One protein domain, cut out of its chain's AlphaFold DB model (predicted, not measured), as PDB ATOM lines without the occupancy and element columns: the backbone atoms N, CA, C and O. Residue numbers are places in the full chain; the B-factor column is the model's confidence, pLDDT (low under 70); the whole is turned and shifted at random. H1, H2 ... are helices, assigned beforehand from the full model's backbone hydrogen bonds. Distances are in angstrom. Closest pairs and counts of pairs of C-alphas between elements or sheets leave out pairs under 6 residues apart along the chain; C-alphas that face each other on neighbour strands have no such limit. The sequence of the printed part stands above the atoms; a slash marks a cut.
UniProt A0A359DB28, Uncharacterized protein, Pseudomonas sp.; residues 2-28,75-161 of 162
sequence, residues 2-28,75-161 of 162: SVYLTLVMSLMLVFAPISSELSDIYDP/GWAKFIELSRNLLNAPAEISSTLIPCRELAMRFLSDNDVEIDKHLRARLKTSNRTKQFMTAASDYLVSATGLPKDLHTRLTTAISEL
ATOM      1  N   SER A   2       1.548  42.888  41.416       95.81
ATOM      2  CA  SER A   2       0.360  42.009  41.464       95.81
ATOM      3  C   SER A   2      -0.922  42.624  40.869       95.81
ATOM      4  O   SER A   2      -1.530  42.049  39.968       95.81
ATOM      5  N   VAL A   3      -1.273  43.852  41.278       97.00
ATOM      6  CA  VAL A   3      -2.432  44.582  40.722       97.00
ATOM      7  C   VAL A   3      -2.304  44.777  39.208       97.00
ATOM      8  O   VAL A   3      -3.252  44.547  38.471       97.00
ATOM      9  N   TYR A   4      -1.113  45.137  38.729       97.81
ATOM     10  CA  TYR A   4      -0.859  45.334  37.303       97.81
ATOM     11  C   TYR A   4      -1.035  44.040  36.491       97.81
ATOM     12  O   TYR A   4      -1.699  44.045  35.460       97.81
ATOM     13  N   LEU A   5      -0.524  42.910  36.983       97.56
ATOM     14  CA  LEU A   5      -0.748  41.600  36.359       97.56
ATOM     15  C   LEU A   5      -2.218  41.178  36.385       97.56
ATOM     16  O   LEU A   5      -2.686  40.539  35.448       97.56
ATOM     17  N   THR A   6      -2.958  41.585  37.417       97.50
ATOM     18  CA  THR A   6      -4.411  41.398  37.465       97.50
ATOM     19  C   THR A   6      -5.103  42.207  36.365       97.50
ATOM     20  O   THR A   6      -5.999  41.677  35.723       97.50
ATOM     21  N   LEU A   7      -4.650  43.430  36.058       97.88
ATOM     22  CA  LEU A   7      -5.169  44.206  34.919       97.88
ATOM     23  C   LEU A   7      -4.874  43.529  33.574       97.88
ATOM     24  O   LEU A   7      -5.763  43.450  32.728       97.88
ATOM     25  N   VAL A   8      -3.659  43.000  33.387       98.19
ATOM     26  CA  VAL A   8      -3.299  42.215  32.189       98.19
ATOM     27  C   VAL A   8      -4.207  40.987  32.067       98.19
ATOM     28  O   VAL A   8      -4.760  40.732  31.002       98.19
ATOM     29  N   MET A   9      -4.417  40.259  33.166       98.12
ATOM     30  CA  MET A   9      -5.321  39.109  33.219       98.12
ATOM     31  C   MET A   9      -6.767  39.492  32.888       98.12
ATOM     32  O   MET A   9      -7.408  38.804  32.099       98.12
ATOM     33  N   SER A  10      -7.286  40.583  33.458       97.81
ATOM     34  CA  SER A  10      -8.642  41.072  33.186       97.81
ATOM     35  C   SER A  10      -8.821  41.460  31.723       97.81
ATOM     36  O   SER A  10      -9.845  41.128  31.131       97.81
ATOM     37  N   LEU A  11      -7.819  42.104  31.119       97.62
ATOM     38  CA  LEU A  11      -7.841  42.419  29.696       97.62
ATOM     39  C   LEU A  11      -7.932  41.141  28.851       97.62
ATOM     40  O   LEU A  11      -8.777  41.056  27.964       97.62
ATOM     41  N   MET A  12      -7.121  40.128  29.163       97.88
ATOM     42  CA  MET A  12      -7.161  38.838  28.464       97.88
ATOM     43  C   MET A  12      -8.476  38.094  28.647       97.88
ATOM     44  O   MET A  12      -8.972  37.486  27.703       97.88
ATOM     45  N   LEU A  13      -9.059  38.166  29.842       97.56
ATOM     46  CA  LEU A  13     -10.351  37.558  30.130       97.56
ATOM     47  C   LEU A  13     -11.463  38.167  29.269       97.56
ATOM     48  O   LEU A  13     -12.325  37.438  28.792       97.56
ATOM     49  N   VAL A  14     -11.427  39.484  29.048       96.25
ATOM     50  CA  VAL A  14     -12.367  40.181  28.158       96.25
ATOM     51  C   VAL A  14     -12.093  39.838  26.694       96.25
ATOM     52  O   VAL A  14     -13.029  39.609  25.932       96.25
ATOM     53  N   PHE A  15     -10.824  39.764  26.292       96.75
ATOM     54  CA  PHE A  15     -10.459  39.469  24.908       96.75
ATOM     55  C   PHE A  15     -10.701  38.019  24.489       96.75
ATOM     56  O   PHE A  15     -10.938  37.787  23.310       96.75
ATOM     57  N   ALA A  16     -10.666  37.051  25.405       96.44
ATOM     58  CA  ALA A  16     -10.855  35.640  25.071       96.44
ATOM     59  C   ALA A  16     -12.161  35.359  24.288       96.44
ATOM     60  O   ALA A  16     -12.068  34.811  23.187       96.44
ATOM     61  N   PRO A  17     -13.360  35.754  24.767       95.44
ATOM     62  CA  PRO A  17     -14.589  35.587  23.990       95.44
ATOM     63  C   PRO A  17     -14.619  36.481  22.742       95.44
ATOM     64  O   PRO A  17     -14.990  36.007  21.673       95.44
ATOM     65  N   ILE A  18     -14.150  37.731  22.842       95.44
ATOM     66  CA  ILE A  18     -14.144  38.684  21.717       95.44
ATOM     67  C   ILE A  18     -13.347  38.136  20.531       95.44
ATOM     68  O   ILE A  18     -13.809  38.156  19.397       95.44
ATOM     69  N   SER A  19     -12.136  37.644  20.776       96.12
ATOM     70  CA  SER A  19     -11.281  37.094  19.728       96.12
ATOM     71  C   SER A  19     -11.825  35.785  19.166       96.12
ATOM     72  O   SER A  19     -11.612  35.528  17.988       96.12
ATOM     73  N   SER A  20     -12.538  34.981  19.961       94.44
ATOM     74  CA  SER A  20     -13.236  33.800  19.444       94.44
ATOM     75  C   SER A  20     -14.332  34.205  18.458       94.44
ATOM     76  O   SER A  20     -14.327  33.739  17.324       94.44
ATOM     77  N   GLU A  21     -15.212  35.130  18.840       94.31
ATOM     78  CA  GLU A  21     -16.299  35.611  17.974       94.31
ATOM     79  C   GLU A  21     -15.769  36.317  16.721       94.31
ATOM     80  O   GLU A  21     -16.263  36.114  15.614       94.31
ATOM     81  N   LEU A  22     -14.726  37.136  16.872       95.19
ATOM     82  CA  LEU A  22     -14.085  37.793  15.738       95.19
ATOM     83  C   LEU A  22     -13.386  36.791  14.814       95.19
ATOM     84  O   LEU A  22     -13.308  37.058  13.618       95.19
ATOM     85  N   SER A  23     -12.891  35.658  15.325       94.31
ATOM     86  CA  SER A  23     -12.230  34.649  14.490       94.31
ATOM     87  C   SER A  23     -13.178  33.949  13.517       94.31
ATOM     88  O   SER A  23     -12.737  33.573  12.436       94.31
ATOM     89  N   ASP A  24     -14.475  33.879  13.833       92.19
ATOM     90  CA  ASP A  24     -15.490  33.282  12.953       92.19
ATOM     91  C   ASP A  24     -15.772  34.131  11.702       92.19
ATOM     92  O   ASP A  24     -16.258  33.626  10.690       92.19
ATOM     93  N   ILE A  25     -15.477  35.432  11.764       92.44
ATOM     94  CA  ILE A  25     -15.745  36.408  10.695       92.44
ATOM     95  C   ILE A  25     -14.471  37.046  10.127       92.44
ATOM     96  O   ILE A  25     -14.545  37.881   9.223       92.44
ATOM     97  N   TYR A  26     -13.308  36.703  10.678       91.62
ATOM     98  CA  TYR A  26     -12.024  37.247  10.262       91.62
ATOM     99  C   TYR A  26     -11.497  36.515   9.030       91.62
ATOM    100  O   TYR A  26     -11.361  35.295   9.015       91.62
ATOM    101  N   ASP A  27     -11.132  37.297   8.020       91.06
ATOM    102  CA  ASP A  27     -10.421  36.826   6.838       91.06
ATOM    103  C   ASP A  27      -8.928  37.189   6.980       91.06
ATOM    104  O   ASP A  27      -8.612  38.374   7.152       91.06
ATOM    105  N   PRO A  28      -7.993  36.219   6.934       88.62
ATOM    106  CA  PRO A  28      -6.555  36.488   6.971       88.62
ATOM    107  C   PRO A  28      -6.067  37.487   5.914       88.62
ATOM    108  O   PRO A  28      -5.135  38.248   6.199       88.62
ATOM    109  N   GLY A  75      -5.358  54.560  22.753       94.75
ATOM    110  CA  GLY A  75      -4.316  53.764  22.101       94.75
ATOM    111  C   GLY A  75      -4.816  52.926  20.918       94.75
ATOM    112  O   GLY A  75      -4.319  51.821  20.723       94.75
ATOM    113  N   TRP A  76      -5.782  53.431  20.142       95.81
ATOM    114  CA  TRP A  76      -6.483  52.706  19.072       95.81
ATOM    115  C   TRP A  76      -5.581  51.889  18.135       95.81
ATOM    116  O   TRP A  76      -5.825  50.702  17.950       95.81
ATOM    117  N   ALA A  77      -4.491  52.463  17.622       95.44
ATOM    118  CA  ALA A  77      -3.561  51.741  16.746       95.44
ATOM    119  C   ALA A  77      -2.994  50.460  17.396       95.44
ATOM    120  O   ALA A  77      -2.985  49.398  16.779       95.44
ATOM    121  N   LYS A  78      -2.597  50.537  18.673       96.06
ATOM    122  CA  LYS A  78      -2.113  49.376  19.437       96.06
ATOM    123  C   LYS A  78      -3.235  48.428  19.842       96.06
ATOM    124  O   LYS A  78      -2.998  47.234  19.977       96.06
ATOM    125  N   PHE A  79      -4.450  48.942  20.036       96.94
ATOM    126  CA  PHE A  79      -5.620  48.102  20.274       96.94
ATOM    127  C   PHE A  79      -5.895  47.196  19.066       96.94
ATOM    128  O   PHE A  79      -6.082  45.998  19.249       96.94
ATOM    129  N   ILE A  80      -5.848  47.750  17.847       96.44
ATOM    130  CA  ILE A  80      -5.993  46.992  16.592       96.44
ATOM    131  C   ILE A  80      -4.880  45.948  16.460       96.44
ATOM    132  O   ILE A  80      -5.142  44.799  16.106       96.44
ATOM    133  N   GLU A  81      -3.632  46.336  16.734       95.69
ATOM    134  CA  GLU A  81      -2.486  45.423  16.675       95.69
ATOM    135  C   GLU A  81      -2.650  44.257  17.657       95.69
ATOM    136  O   GLU A  81      -2.508  43.095  17.270       95.69
ATOM    137  N   LEU A  82      -3.011  44.556  18.909       97.25
ATOM    138  CA  LEU A  82      -3.294  43.552  19.928       97.25
ATOM    139  C   LEU A  82      -4.418  42.621  19.472       97.25
ATOM    140  O   LEU A  82      -4.231  41.406  19.460       97.25
ATOM    141  N   SER A  83      -5.568  43.174  19.079       96.88
ATOM    142  CA  SER A  83      -6.736  42.378  18.710       96.88
ATOM    143  C   SER A  83      -6.443  41.474  17.513       96.88
ATOM    144  O   SER A  83      -6.800  40.299  17.545       96.88
ATOM    145  N   ARG A  84      -5.722  41.969  16.498       94.94
ATOM    146  CA  ARG A  84      -5.321  41.169  15.331       94.94
ATOM    147  C   ARG A  84      -4.301  40.096  15.701       94.94
ATOM    148  O   ARG A  84      -4.410  38.970  15.230       94.94
ATOM    149  N   ASN A  85      -3.338  40.403  16.570       95.00
ATOM    150  CA  ASN A  85      -2.363  39.413  17.024       95.00
ATOM    151  C   ASN A  85      -3.033  38.251  17.775       95.00
ATOM    152  O   ASN A  85      -2.651  37.095  17.587       95.00
ATOM    153  N   LEU A  86      -4.052  38.544  18.587       96.62
ATOM    154  CA  LEU A  86      -4.815  37.542  19.334       96.62
ATOM    155  C   LEU A  86      -5.601  36.586  18.415       96.62
ATOM    156  O   LEU A  86      -5.737  35.407  18.739       96.62
ATOM    157  N   LEU A  87      -6.027  37.045  17.232       95.38
ATOM    158  CA  LEU A  87      -6.706  36.209  16.229       95.38
ATOM    159  C   LEU A  87      -5.813  35.128  15.603       95.38
ATOM    160  O   LEU A  87      -6.328  34.198  14.994       95.38
ATOM    161  N   ASN A  88      -4.490  35.191  15.789       92.06
ATOM    162  CA  ASN A  88      -3.587  34.140  15.311       92.06
ATOM    163  C   ASN A  88      -3.744  32.814  16.075       92.06
ATOM    164  O   ASN A  88      -3.361  31.765  15.562       92.06
ATOM    165  N   ALA A  89      -4.211  32.868  17.325       94.69
ATOM    166  CA  ALA A  89      -4.418  31.698  18.177       94.69
ATOM    167  C   ALA A  89      -5.469  32.009  19.265       94.69
ATOM    168  O   ALA A  89      -5.130  32.055  20.450       94.69
ATOM    169  N   PRO A  90      -6.746  32.236  18.897       94.81
ATOM    170  CA  PRO A  90      -7.773  32.713  19.827       94.81
ATOM    171  C   PRO A  90      -8.020  31.737  20.988       94.81
ATOM    172  O   PRO A  90      -8.191  32.155  22.133       94.81
ATOM    173  N   ALA A  91      -7.923  30.428  20.733       92.75
ATOM    174  CA  ALA A  91      -8.033  29.394  21.765       92.75
ATOM    175  C   ALA A  91      -6.913  29.463  22.828       92.75
ATOM    176  O   ALA A  91      -7.098  29.000  23.954       92.75
ATOM    177  N   GLU A  92      -5.762  30.062  22.505       94.69
ATOM    178  CA  GLU A  92      -4.635  30.221  23.429       94.69
ATOM    179  C   GLU A  92      -4.720  31.493  24.285       94.69
ATOM    180  O   GLU A  92      -3.883  31.707  25.153       94.69
ATOM    181  N   ILE A  93      -5.722  32.354  24.114       96.44
ATOM    182  CA  ILE A  93      -5.836  33.565  24.946       96.44
ATOM    183  C   ILE A  93      -6.137  33.178  26.395       96.44
ATOM    184  O   ILE A  93      -5.497  33.669  27.327       96.44
ATOM    185  N   SER A  94      -7.047  32.224  26.601       95.19
ATOM    186  CA  SER A  94      -7.427  31.735  27.931       95.19
ATOM    187  C   SER A  94      -6.276  31.058  28.681       95.19
ATOM    188  O   SER A  94      -6.275  31.034  29.914       95.19
ATOM    189  N   SER A  95      -5.259  30.543  27.978       94.56
ATOM    190  CA  SER A  95      -4.091  29.931  28.626       94.56
ATOM    191  C   SER A  95      -3.194  30.962  29.323       94.56
ATOM    192  O   SER A  95      -2.404  30.583  30.186       94.56
ATOM    193  N   THR A  96      -3.370  32.260  29.044       96.00
ATOM    194  CA  THR A  96      -2.667  33.367  29.718       96.00
ATOM    195  C   THR A  96      -3.178  33.656  31.126       96.00
ATOM    196  O   THR A  96      -2.445  34.215  31.941       96.00
ATOM    197  N   LEU A  97      -4.407  33.241  31.453       96.38
ATOM    198  CA  LEU A  97      -5.070  33.624  32.702       96.38
ATOM    199  C   LEU A  97      -4.363  33.048  33.935       96.38
ATOM    200  O   LEU A  97      -4.066  33.776  34.883       96.38
ATOM    201  N   ILE A  98      -4.057  31.747  33.913       95.69
ATOM    202  CA  ILE A  98      -3.401  31.067  35.039       95.69
ATOM    203  C   ILE A  98      -1.962  31.570  35.247       95.69
ATOM    204  O   ILE A  98      -1.666  31.974  36.371       95.69
ATOM    205  N   PRO A  99      -1.094  31.657  34.217       95.69
ATOM    206  CA  PRO A  99       0.229  32.264  34.356       95.69
ATOM    207  C   PRO A  99       0.198  33.705  34.873       95.69
ATOM    208  O   PRO A  99       1.004  34.048  35.732       95.69
ATOM    209  N   CYS A 100      -0.733  34.550  34.409       96.62
ATOM    210  CA  CYS A 100      -0.876  35.911  34.937       96.62
ATOM    211  C   CYS A 100      -1.206  35.914  36.435       96.62
ATOM    212  O   CYS A 100      -0.614  36.688  37.187       96.62
ATOM    213  N   ARG A 101      -2.123  35.042  36.878       96.12
ATOM    214  CA  ARG A 101      -2.496  34.903  38.293       96.12
ATOM    215  C   ARG A 101      -1.335  34.392  39.145       96.12
ATOM    216  O   ARG A 101      -1.056  34.976  40.187       96.12
ATOM    217  N   GLU A 102      -0.670  33.321  38.718       94.81
ATOM    218  CA  GLU A 102       0.474  32.733  39.427       94.81
ATOM    219  C   GLU A 102       1.626  33.743  39.524       94.81
ATOM    220  O   GLU A 102       2.172  33.963  40.605       94.81
ATOM    221  N   LEU A 103       1.923  34.459  38.434       95.06
ATOM    222  CA  LEU A 103       2.927  35.519  38.438       95.06
ATOM    223  C   LEU A 103       2.519  36.683  39.356       95.06
ATOM    224  O   LEU A 103       3.365  37.233  40.054       95.06
ATOM    225  N   ALA A 104       1.234  37.050  39.407       95.75
ATOM    226  CA  ALA A 104       0.743  38.080  40.325       95.75
ATOM    227  C   ALA A 104       0.933  37.675  41.794       95.75
ATOM    228  O   ALA A 104       1.338  38.511  42.604       95.75
ATOM    229  N   MET A 105       0.679  36.404  42.124       93.62
ATOM    230  CA  MET A 105       0.900  35.839  43.460       93.62
ATOM    231  C   MET A 105       2.381  35.814  43.836       93.62
ATOM    232  O   MET A 105       2.711  36.217  44.946       93.62
ATOM    233  N   ARG A 106       3.270  35.465  42.898       92.88
ATOM    234  CA  ARG A 106       4.732  35.518  43.087       92.88
ATOM    235  C   ARG A 106       5.233  36.907  43.506       92.88
ATOM    236  O   ARG A 106       6.218  37.015  44.213       92.88
ATOM    237  N   PHE A 107       4.550  37.983  43.105       92.50
ATOM    238  CA  PHE A 107       4.877  39.350  43.546       92.50
ATOM    239  C   PHE A 107       4.305  39.736  44.922       92.50
ATOM    240  O   PHE A 107       4.529  40.866  45.362       92.50
ATOM    241  N   LEU A 108       3.515  38.868  45.555       93.31
ATOM    242  CA  LEU A 108       2.932  39.079  46.885       93.31
ATOM    243  C   LEU A 108       3.518  38.148  47.946       93.31
ATOM    244  O   LEU A 108       3.484  38.500  49.121       93.31
ATOM    245  N   SER A 109       3.994  36.970  47.549       90.25
ATOM    246  CA  SER A 109       4.609  35.991  48.438       90.25
ATOM    247  C   SER A 109       6.127  36.013  48.331       90.25
ATOM    248  O   SER A 109       6.692  36.535  47.370       90.25
ATOM    249  N   ASP A 110       6.785  35.371  49.292       88.81
ATOM    250  CA  ASP A 110       8.174  34.971  49.116       88.81
ATOM    251  C   ASP A 110       8.295  33.980  47.948       88.81
ATOM    252  O   ASP A 110       7.342  33.273  47.596       88.81
ATOM    253  N   ASN A 111       9.474  33.953  47.326       83.19
ATOM    254  CA  ASN A 111       9.743  33.059  46.208       83.19
ATOM    255  C   ASN A 111       9.770  31.603  46.692       83.19
ATOM    256  O   ASN A 111      10.632  31.225  47.486       83.19
ATOM    257  N   ASP A 112       8.863  30.785  46.162       90.19
ATOM    258  CA  ASP A 112       8.816  29.340  46.382       90.19
ATOM    259  C   ASP A 112       9.349  28.606  45.142       90.19
ATOM    260  O   ASP A 112       8.893  28.825  44.016       90.19
ATOM    261  N   VAL A 113      10.332  27.728  45.352       90.38
ATOM    262  CA  VAL A 113      11.049  27.030  44.275       90.38
ATOM    263  C   VAL A 113      10.142  26.074  43.494       90.38
ATOM    264  O   VAL A 113      10.274  25.971  42.270       90.38
ATOM    265  N   GLU A 114       9.217  25.380  44.159       89.50
ATOM    266  CA  GLU A 114       8.318  24.432  43.492       89.50
ATOM    267  C   GLU A 114       7.212  25.167  42.727       89.50
ATOM    268  O   GLU A 114       6.892  24.787  41.597       89.50
ATOM    269  N   ILE A 115       6.686  26.273  43.268       88.62
ATOM    270  CA  ILE A 115       5.733  27.130  42.540       88.62
ATOM    271  C   ILE A 115       6.394  27.721  41.290       88.62
ATOM    272  O   ILE A 115       5.828  27.635  40.195       88.62
ATOM    273  N   ASP A 116       7.616  28.247  41.412       92.62
ATOM    274  CA  ASP A 116       8.370  28.776  40.272       92.62
ATOM    275  C   ASP A 116       8.620  27.687  39.218       92.62
ATOM    276  O   ASP A 116       8.513  27.947  38.020       92.62
ATOM    277  N   LYS A 117       8.906  26.446  39.625       92.75
ATOM    278  CA  LYS A 117       9.074  25.306  38.710       92.75
ATOM    279  C   LYS A 117       7.789  24.970  37.952       92.75
ATOM    280  O   LYS A 117       7.850  24.732  36.742       92.75
ATOM    281  N   HIS A 118       6.635  24.986  38.615       91.62
ATOM    282  CA  HIS A 118       5.340  24.780  37.960       91.62
ATOM    283  C   HIS A 118       5.008  25.900  36.969       91.62
ATOM    284  O   HIS A 118       4.626  25.616  35.828       91.62
ATOM    285  N   LEU A 119       5.226  27.157  37.358       93.38
ATOM    286  CA  LEU A 119       5.007  28.312  36.490       93.38
ATOM    287  C   LEU A 119       5.948  28.287  35.275       93.38
ATOM    288  O   LEU A 119       5.497  28.481  34.145       93.38
ATOM    289  N   ARG A 120       7.232  27.951  35.474       94.31
ATOM    290  CA  ARG A 120       8.212  27.728  34.391       94.31
ATOM    291  C   ARG A 120       7.718  26.674  33.406       94.31
ATOM    292  O   ARG A 120       7.744  26.902  32.199       94.31
ATOM    293  N   ALA A 121       7.260  25.522  33.902       93.06
ATOM    294  CA  ALA A 121       6.755  24.451  33.049       93.06
ATOM    295  C   ALA A 121       5.569  24.930  32.197       93.06
ATOM    296  O   ALA A 121       5.569  24.722  30.985       93.06
ATOM    297  N   ARG A 122       4.618  25.655  32.799       91.75
ATOM    298  CA  ARG A 122       3.441  26.207  32.111       91.75
ATOM    299  C   ARG A 122       3.807  27.275  31.073       91.75
ATOM    300  O   ARG A 122       3.294  27.255  29.962       91.75
ATOM    301  N   LEU A 123       4.730  28.184  31.382       93.31
ATOM    302  CA  LEU A 123       5.199  29.198  30.425       93.31
ATOM    303  C   LEU A 123       6.004  28.598  29.259       93.31
ATOM    304  O   LEU A 123       6.116  29.216  28.196       93.31
ATOM    305  N   LYS A 124       6.565  27.395  29.436       91.25
ATOM    306  CA  LYS A 124       7.267  26.653  28.380       91.25
ATOM    307  C   LYS A 124       6.331  25.892  27.446       91.25
ATOM    308  O   LYS A 124       6.732  25.638  26.314       91.25
ATOM    309  N   THR A 125       5.101  25.573  27.857       88.62
ATOM    310  CA  THR A 125       4.168  24.834  26.987       88.62
ATOM    311  C   THR A 125       3.630  25.674  25.831       88.62
ATOM    312  O   THR A 125       3.259  25.111  24.807       88.62
ATOM    313  N   SER A 126       3.577  27.003  25.966       88.81
ATOM    314  CA  SER A 126       3.063  27.890  24.918       88.81
ATOM    315  C   SER A 126       3.874  29.181  24.815       88.81
ATOM    316  O   SER A 126       3.886  30.033  25.706       88.81
ATOM    317  N   ASN A 127       4.528  29.367  23.666       91.75
ATOM    318  CA  ASN A 127       5.176  30.637  23.337       91.75
ATOM    319  C   ASN A 127       4.155  31.762  23.118       91.75
ATOM    320  O   ASN A 127       4.442  32.911  23.461       91.75
ATOM    321  N   ARG A 128       2.958  31.434  22.611       93.94
ATOM    322  CA  ARG A 128       1.867  32.395  22.398       93.94
ATOM    323  C   ARG A 128       1.399  33.017  23.700       93.94
ATOM    324  O   ARG A 128       1.235  34.228  23.745       93.94
ATOM    325  N   THR A 129       1.326  32.237  24.776       94.50
ATOM    326  CA  THR A 129       0.982  32.728  26.117       94.50
ATOM    327  C   THR A 129       1.836  33.938  26.508       94.50
ATOM    328  O   THR A 129       1.321  34.997  26.855       94.50
ATOM    329  N   LYS A 130       3.160  33.816  26.363       95.12
ATOM    330  CA  LYS A 130       4.117  34.884  26.694       95.12
ATOM    331  C   LYS A 130       3.979  36.091  25.768       95.12
ATOM    332  O   LYS A 130       4.005  37.230  26.236       95.12
ATOM    333  N   GLN A 131       3.820  35.844  24.467       96.00
ATOM    334  CA  GLN A 131       3.629  36.899  23.467       96.00
ATOM    335  C   GLN A 131       2.358  37.699  23.746       96.00
ATOM    336  O   GLN A 131       2.395  38.925  23.749       96.00
ATOM    337  N   PHE A 132       1.255  37.016  24.042       97.50
ATOM    338  CA  PHE A 132      -0.019  37.632  24.371       97.50
ATOM    339  C   PHE A 132       0.090  38.450  25.659       97.50
ATOM    340  O   PHE A 132      -0.235  39.635  25.636       97.50
ATOM    341  N   MET A 133       0.624  37.891  26.752       97.56
ATOM    342  CA  MET A 133       0.850  38.643  28.001       97.56
ATOM    343  C   MET A 133       1.669  39.923  27.763       97.56
ATOM    344  O   MET A 133       1.336  40.990  28.284       97.56
ATOM    345  N   THR A 134       2.716  39.826  26.943       97.38
ATOM    346  CA  THR A 134       3.594  40.951  26.592       97.38
ATOM    347  C   THR A 134       2.863  42.006  25.760       97.38
ATOM    348  O   THR A 134       2.942  43.190  26.082       97.38
ATOM    349  N   ALA A 135       2.107  41.593  24.739       97.75
ATOM    350  CA  ALA A 135       1.340  42.490  23.876       97.75
ATOM    351  C   ALA A 135       0.220  43.212  24.642       97.75
ATOM    352  O   ALA A 135       0.055  44.424  24.517       97.75
ATOM    353  N   ALA A 136      -0.510  42.494  25.501       97.94
ATOM    354  CA  ALA A 136      -1.532  43.080  26.364       97.94
ATOM    355  C   ALA A 136      -0.933  44.107  27.336       97.94
ATOM    356  O   ALA A 136      -1.493  45.184  27.535       97.94
ATOM    357  N   SER A 137       0.234  43.799  27.906       98.00
ATOM    358  CA  SER A 137       0.977  44.733  28.749       98.00
ATOM    359  C   SER A 137       1.408  45.995  27.995       98.00
ATOM    360  O   SER A 137       1.310  47.086  28.552       98.00
ATOM    361  N   ASP A 138       1.921  45.868  26.770       97.62
ATOM    362  CA  ASP A 138       2.350  47.023  25.970       97.62
ATOM    363  C   ASP A 138       1.161  47.924  25.593       97.62
ATOM    364  O   ASP A 138       1.233  49.153  25.730       97.62
ATOM    365  N   TYR A 139       0.034  47.317  25.208       97.88
ATOM    366  CA  TYR A 139      -1.209  48.045  24.970       97.88
ATOM    367  C   TYR A 139      -1.671  48.797  26.224       97.88
ATOM    368  O   TYR A 139      -1.905  50.002  26.145       97.88
ATOM    369  N   LEU A 140      -1.744  48.135  27.386       97.50
ATOM    370  CA  LEU A 140      -2.218  48.756  28.629       97.50
ATOM    371  C   LEU A 140      -1.403  49.987  29.012       97.50
ATOM    372  O   LEU A 140      -1.982  51.047  29.244       97.50
ATOM    373  N   VAL A 141      -0.072  49.878  29.039       97.06
ATOM    374  CA  VAL A 141       0.818  51.010  29.354       97.06
ATOM    375  C   VAL A 141       0.591  52.172  28.390       97.06
ATOM    376  O   VAL A 141       0.491  53.325  28.810       97.06
ATOM    377  N   SER A 142       0.446  51.870  27.103       95.38
ATOM    378  CA  SER A 142       0.292  52.887  26.061       95.38
ATOM    379  C   SER A 142      -1.082  53.559  26.068       95.38
ATOM    380  O   SER A 142      -1.177  54.756  25.815       95.38
ATOM    381  N   ALA A 143      -2.142  52.805  26.353       96.06
ATOM    382  CA  ALA A 143      -3.522  53.282  26.318       96.06
ATOM    383  C   ALA A 143      -3.924  54.056  27.580       96.06
ATOM    384  O   ALA A 143      -4.781  54.932  27.518       96.06
ATOM    385  N   THR A 144      -3.319  53.736  28.727       95.38
ATOM    386  CA  THR A 144      -3.727  54.278  30.036       95.38
ATOM    387  C   THR A 144      -2.754  55.303  30.613       95.38
ATOM    388  O   THR A 144      -3.068  55.938  31.616       95.38
ATOM    389  N   GLY A 145      -1.572  55.472  30.010       93.69
ATOM    390  CA  GLY A 145      -0.527  56.349  30.544       93.69
ATOM    391  C   GLY A 145       0.139  55.806  31.812       93.69
ATOM    392  O   GLY A 145       0.780  56.564  32.539       93.69
ATOM    393  N   LEU A 146      -0.013  54.507  32.095       95.62
ATOM    394  CA  LEU A 146       0.675  53.855  33.202       95.62
ATOM    395  C   LEU A 146       2.208  53.902  33.024       95.62
ATOM    396  O   LEU A 146       2.706  53.966  31.897       95.62
ATOM    397  N   PRO A 147       2.978  53.836  34.123       97.12
ATOM    398  CA  PRO A 147       4.436  53.793  34.064       97.12
ATOM    399  C   PRO A 147       4.980  52.649  33.186       97.12
ATOM    400  O   PRO A 147       4.570  51.493  33.311       97.12
ATOM    401  N   LYS A 148       5.925  52.968  32.288       95.62
ATOM    402  CA  LYS A 148       6.513  52.001  31.335       95.62
ATOM    403  C   LYS A 148       7.334  50.900  32.009       95.62
ATOM    404  O   LYS A 148       7.466  49.811  31.455       95.62
ATOM    405  N   ASP A 149       7.853  51.164  33.205       97.25
ATOM    406  CA  ASP A 149       8.586  50.185  34.010       97.25
ATOM    407  C   ASP A 149       7.717  48.976  34.385       97.25
ATOM    408  O   ASP A 149       8.251  47.885  34.555       97.25
ATOM    409  N   LEU A 150       6.388  49.123  34.454       97.56
ATOM    410  CA  LEU A 150       5.472  48.006  34.699       97.56
ATOM    411  C   LEU A 150       5.542  46.954  33.588       97.56
ATOM    412  O   LEU A 150       5.587  45.758  33.880       97.56
ATOM    413  N   HIS A 151       5.602  47.391  32.326       97.56
ATOM    414  CA  HIS A 151       5.795  46.490  31.193       97.56
ATOM    415  C   HIS A 151       7.168  45.819  31.255       97.56
ATOM    416  O   HIS A 151       7.245  44.596  31.185       97.56
ATOM    417  N   THR A 152       8.235  46.593  31.472       97.62
ATOM    418  CA  THR A 152       9.599  46.055  31.591       97.62
ATOM    419  C   THR A 152       9.713  45.035  32.723       97.62
ATOM    420  O   THR A 152      10.275  43.965  32.539       97.62
ATOM    421  N   ARG A 153       9.134  45.312  33.894       97.06
ATOM    422  CA  ARG A 153       9.152  44.385  35.035       97.06
ATOM    423  C   ARG A 153       8.386  43.099  34.750       97.06
ATOM    424  O   ARG A 153       8.820  42.036  35.185       97.06
ATOM    425  N   LEU A 154       7.266  43.182  34.032       97.38
ATOM    426  CA  LEU A 154       6.521  42.002  33.600       97.38
ATOM    427  C   LEU A 154       7.347  41.159  32.625       97.38
ATOM    428  O   LEU A 154       7.450  39.951  32.818       97.38
ATOM    429  N   THR A 155       7.953  41.775  31.607       96.88
ATOM    430  CA  THR A 155       8.744  41.040  30.612       96.88
ATOM    431  C   THR A 155       9.987  40.417  31.233       96.88
ATOM    432  O   THR A 155      10.237  39.239  30.994       96.88
ATOM    433  N   THR A 156      10.693  41.131  32.116       96.62
ATOM    434  CA  THR A 156      11.805  40.574  32.901       96.62
ATOM    435  C   THR A 156      11.360  39.377  33.736       96.62
ATOM    436  O   THR A 156      11.993  38.328  33.669       96.62
ATOM    437  N   ALA A 157      10.246  39.486  34.464       94.62
ATOM    438  CA  ALA A 157       9.760  38.392  35.301       94.62
ATOM    439  C   ALA A 157       9.355  37.152  34.485       94.62
ATOM    440  O   ALA A 157       9.577  36.029  34.931       94.62
ATOM    441  N   ILE A 158       8.799  37.335  33.280       94.94
ATOM    442  CA  ILE A 158       8.549  36.225  32.349       94.94
ATOM    443  C   ILE A 158       9.876  35.613  31.885       94.94
ATOM    444  O   ILE A 158      10.007  34.393  31.908       94.94
ATOM    445  N   SER A 159      10.857  36.433  31.499       93.50
ATOM    446  CA  SER A 159      12.163  35.965  31.019       93.50
ATOM    447  C   SER A 159      12.956  35.183  32.070       93.50
ATOM    448  O   SER A 159      13.590  34.192  31.733       93.50
ATOM    449  N   GLU A 160      12.896  35.565  33.347       92.00
ATOM    450  CA  GLU A 160      13.536  34.827  34.452       92.00
ATOM    451  C   GLU A 160      12.981  33.400  34.638       92.00
ATOM    452  O   GLU A 160      13.648  32.519  35.198       92.00
ATOM    453  N   LEU A 161      11.746  33.176  34.183       88.25
ATOM    454  CA  LEU A 161      11.000  31.925  34.306       88.25
ATOM    455  C   LEU A 161      10.984  31.106  33.001       88.25
ATOM    456  O   LEU A 161      10.291  30.089  32.918       88.25
TER     457      LEU A 161
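What this domain is: This is residues 2 to 28 and 75 to 161 of the 162 residues of an uncharacterized protein of Pseudomonas sp. (UniProt A0A359DB28). Three helices, H2, H5 and H6, lie side by side in a row, and the paired H1 and H3 cross it; H4 folds back from H3. The printed part has 114 residues, with six named helices in order H1 to H6 and no named strand. It is all helix and compact, radius of gyration of the C-alphas 14.0 A, spans 45 by 31 by 19 A.

Where its parts are: Find C-alpha 2 at (0.360, 42.009, 41.464); H1 runs from there to residue 23, 30.7 A, with a kink of 34 degrees near residue 17. Next come H2, residues 76 to 86, H3, 94 to 106, H4, 113 to 125, H5, 127 to 144, and H6, 149 to 160, ending at C-alpha 160 (13.536, 34.827, 34.452).

How they stand to each other: Look first at the hub, H5: it touches H2 (Lys 78 and Tyr 139 have the closest C-alphas, 5.8 A) and, as a hairpin, H6 (Ser 137 and His 151, 5.7 A). Its residues 133 to 140 touch H1, only just about perpendicular at 72 degrees. H1 touches H3 at a shallow tilt of 1 degree, opposite ways. H3 and H4 form a hairpin. Every O i to N i+4 pair is within hydrogen-bond range in H2, H4, H5 and H6, but 16 of 18 in H1 and 7 of 9 in H3.

The domain as a whole: Residues 29 to 74 are not printed; C-alphas 28 and 75 are 23.1 A apart. No printed residue is under 70.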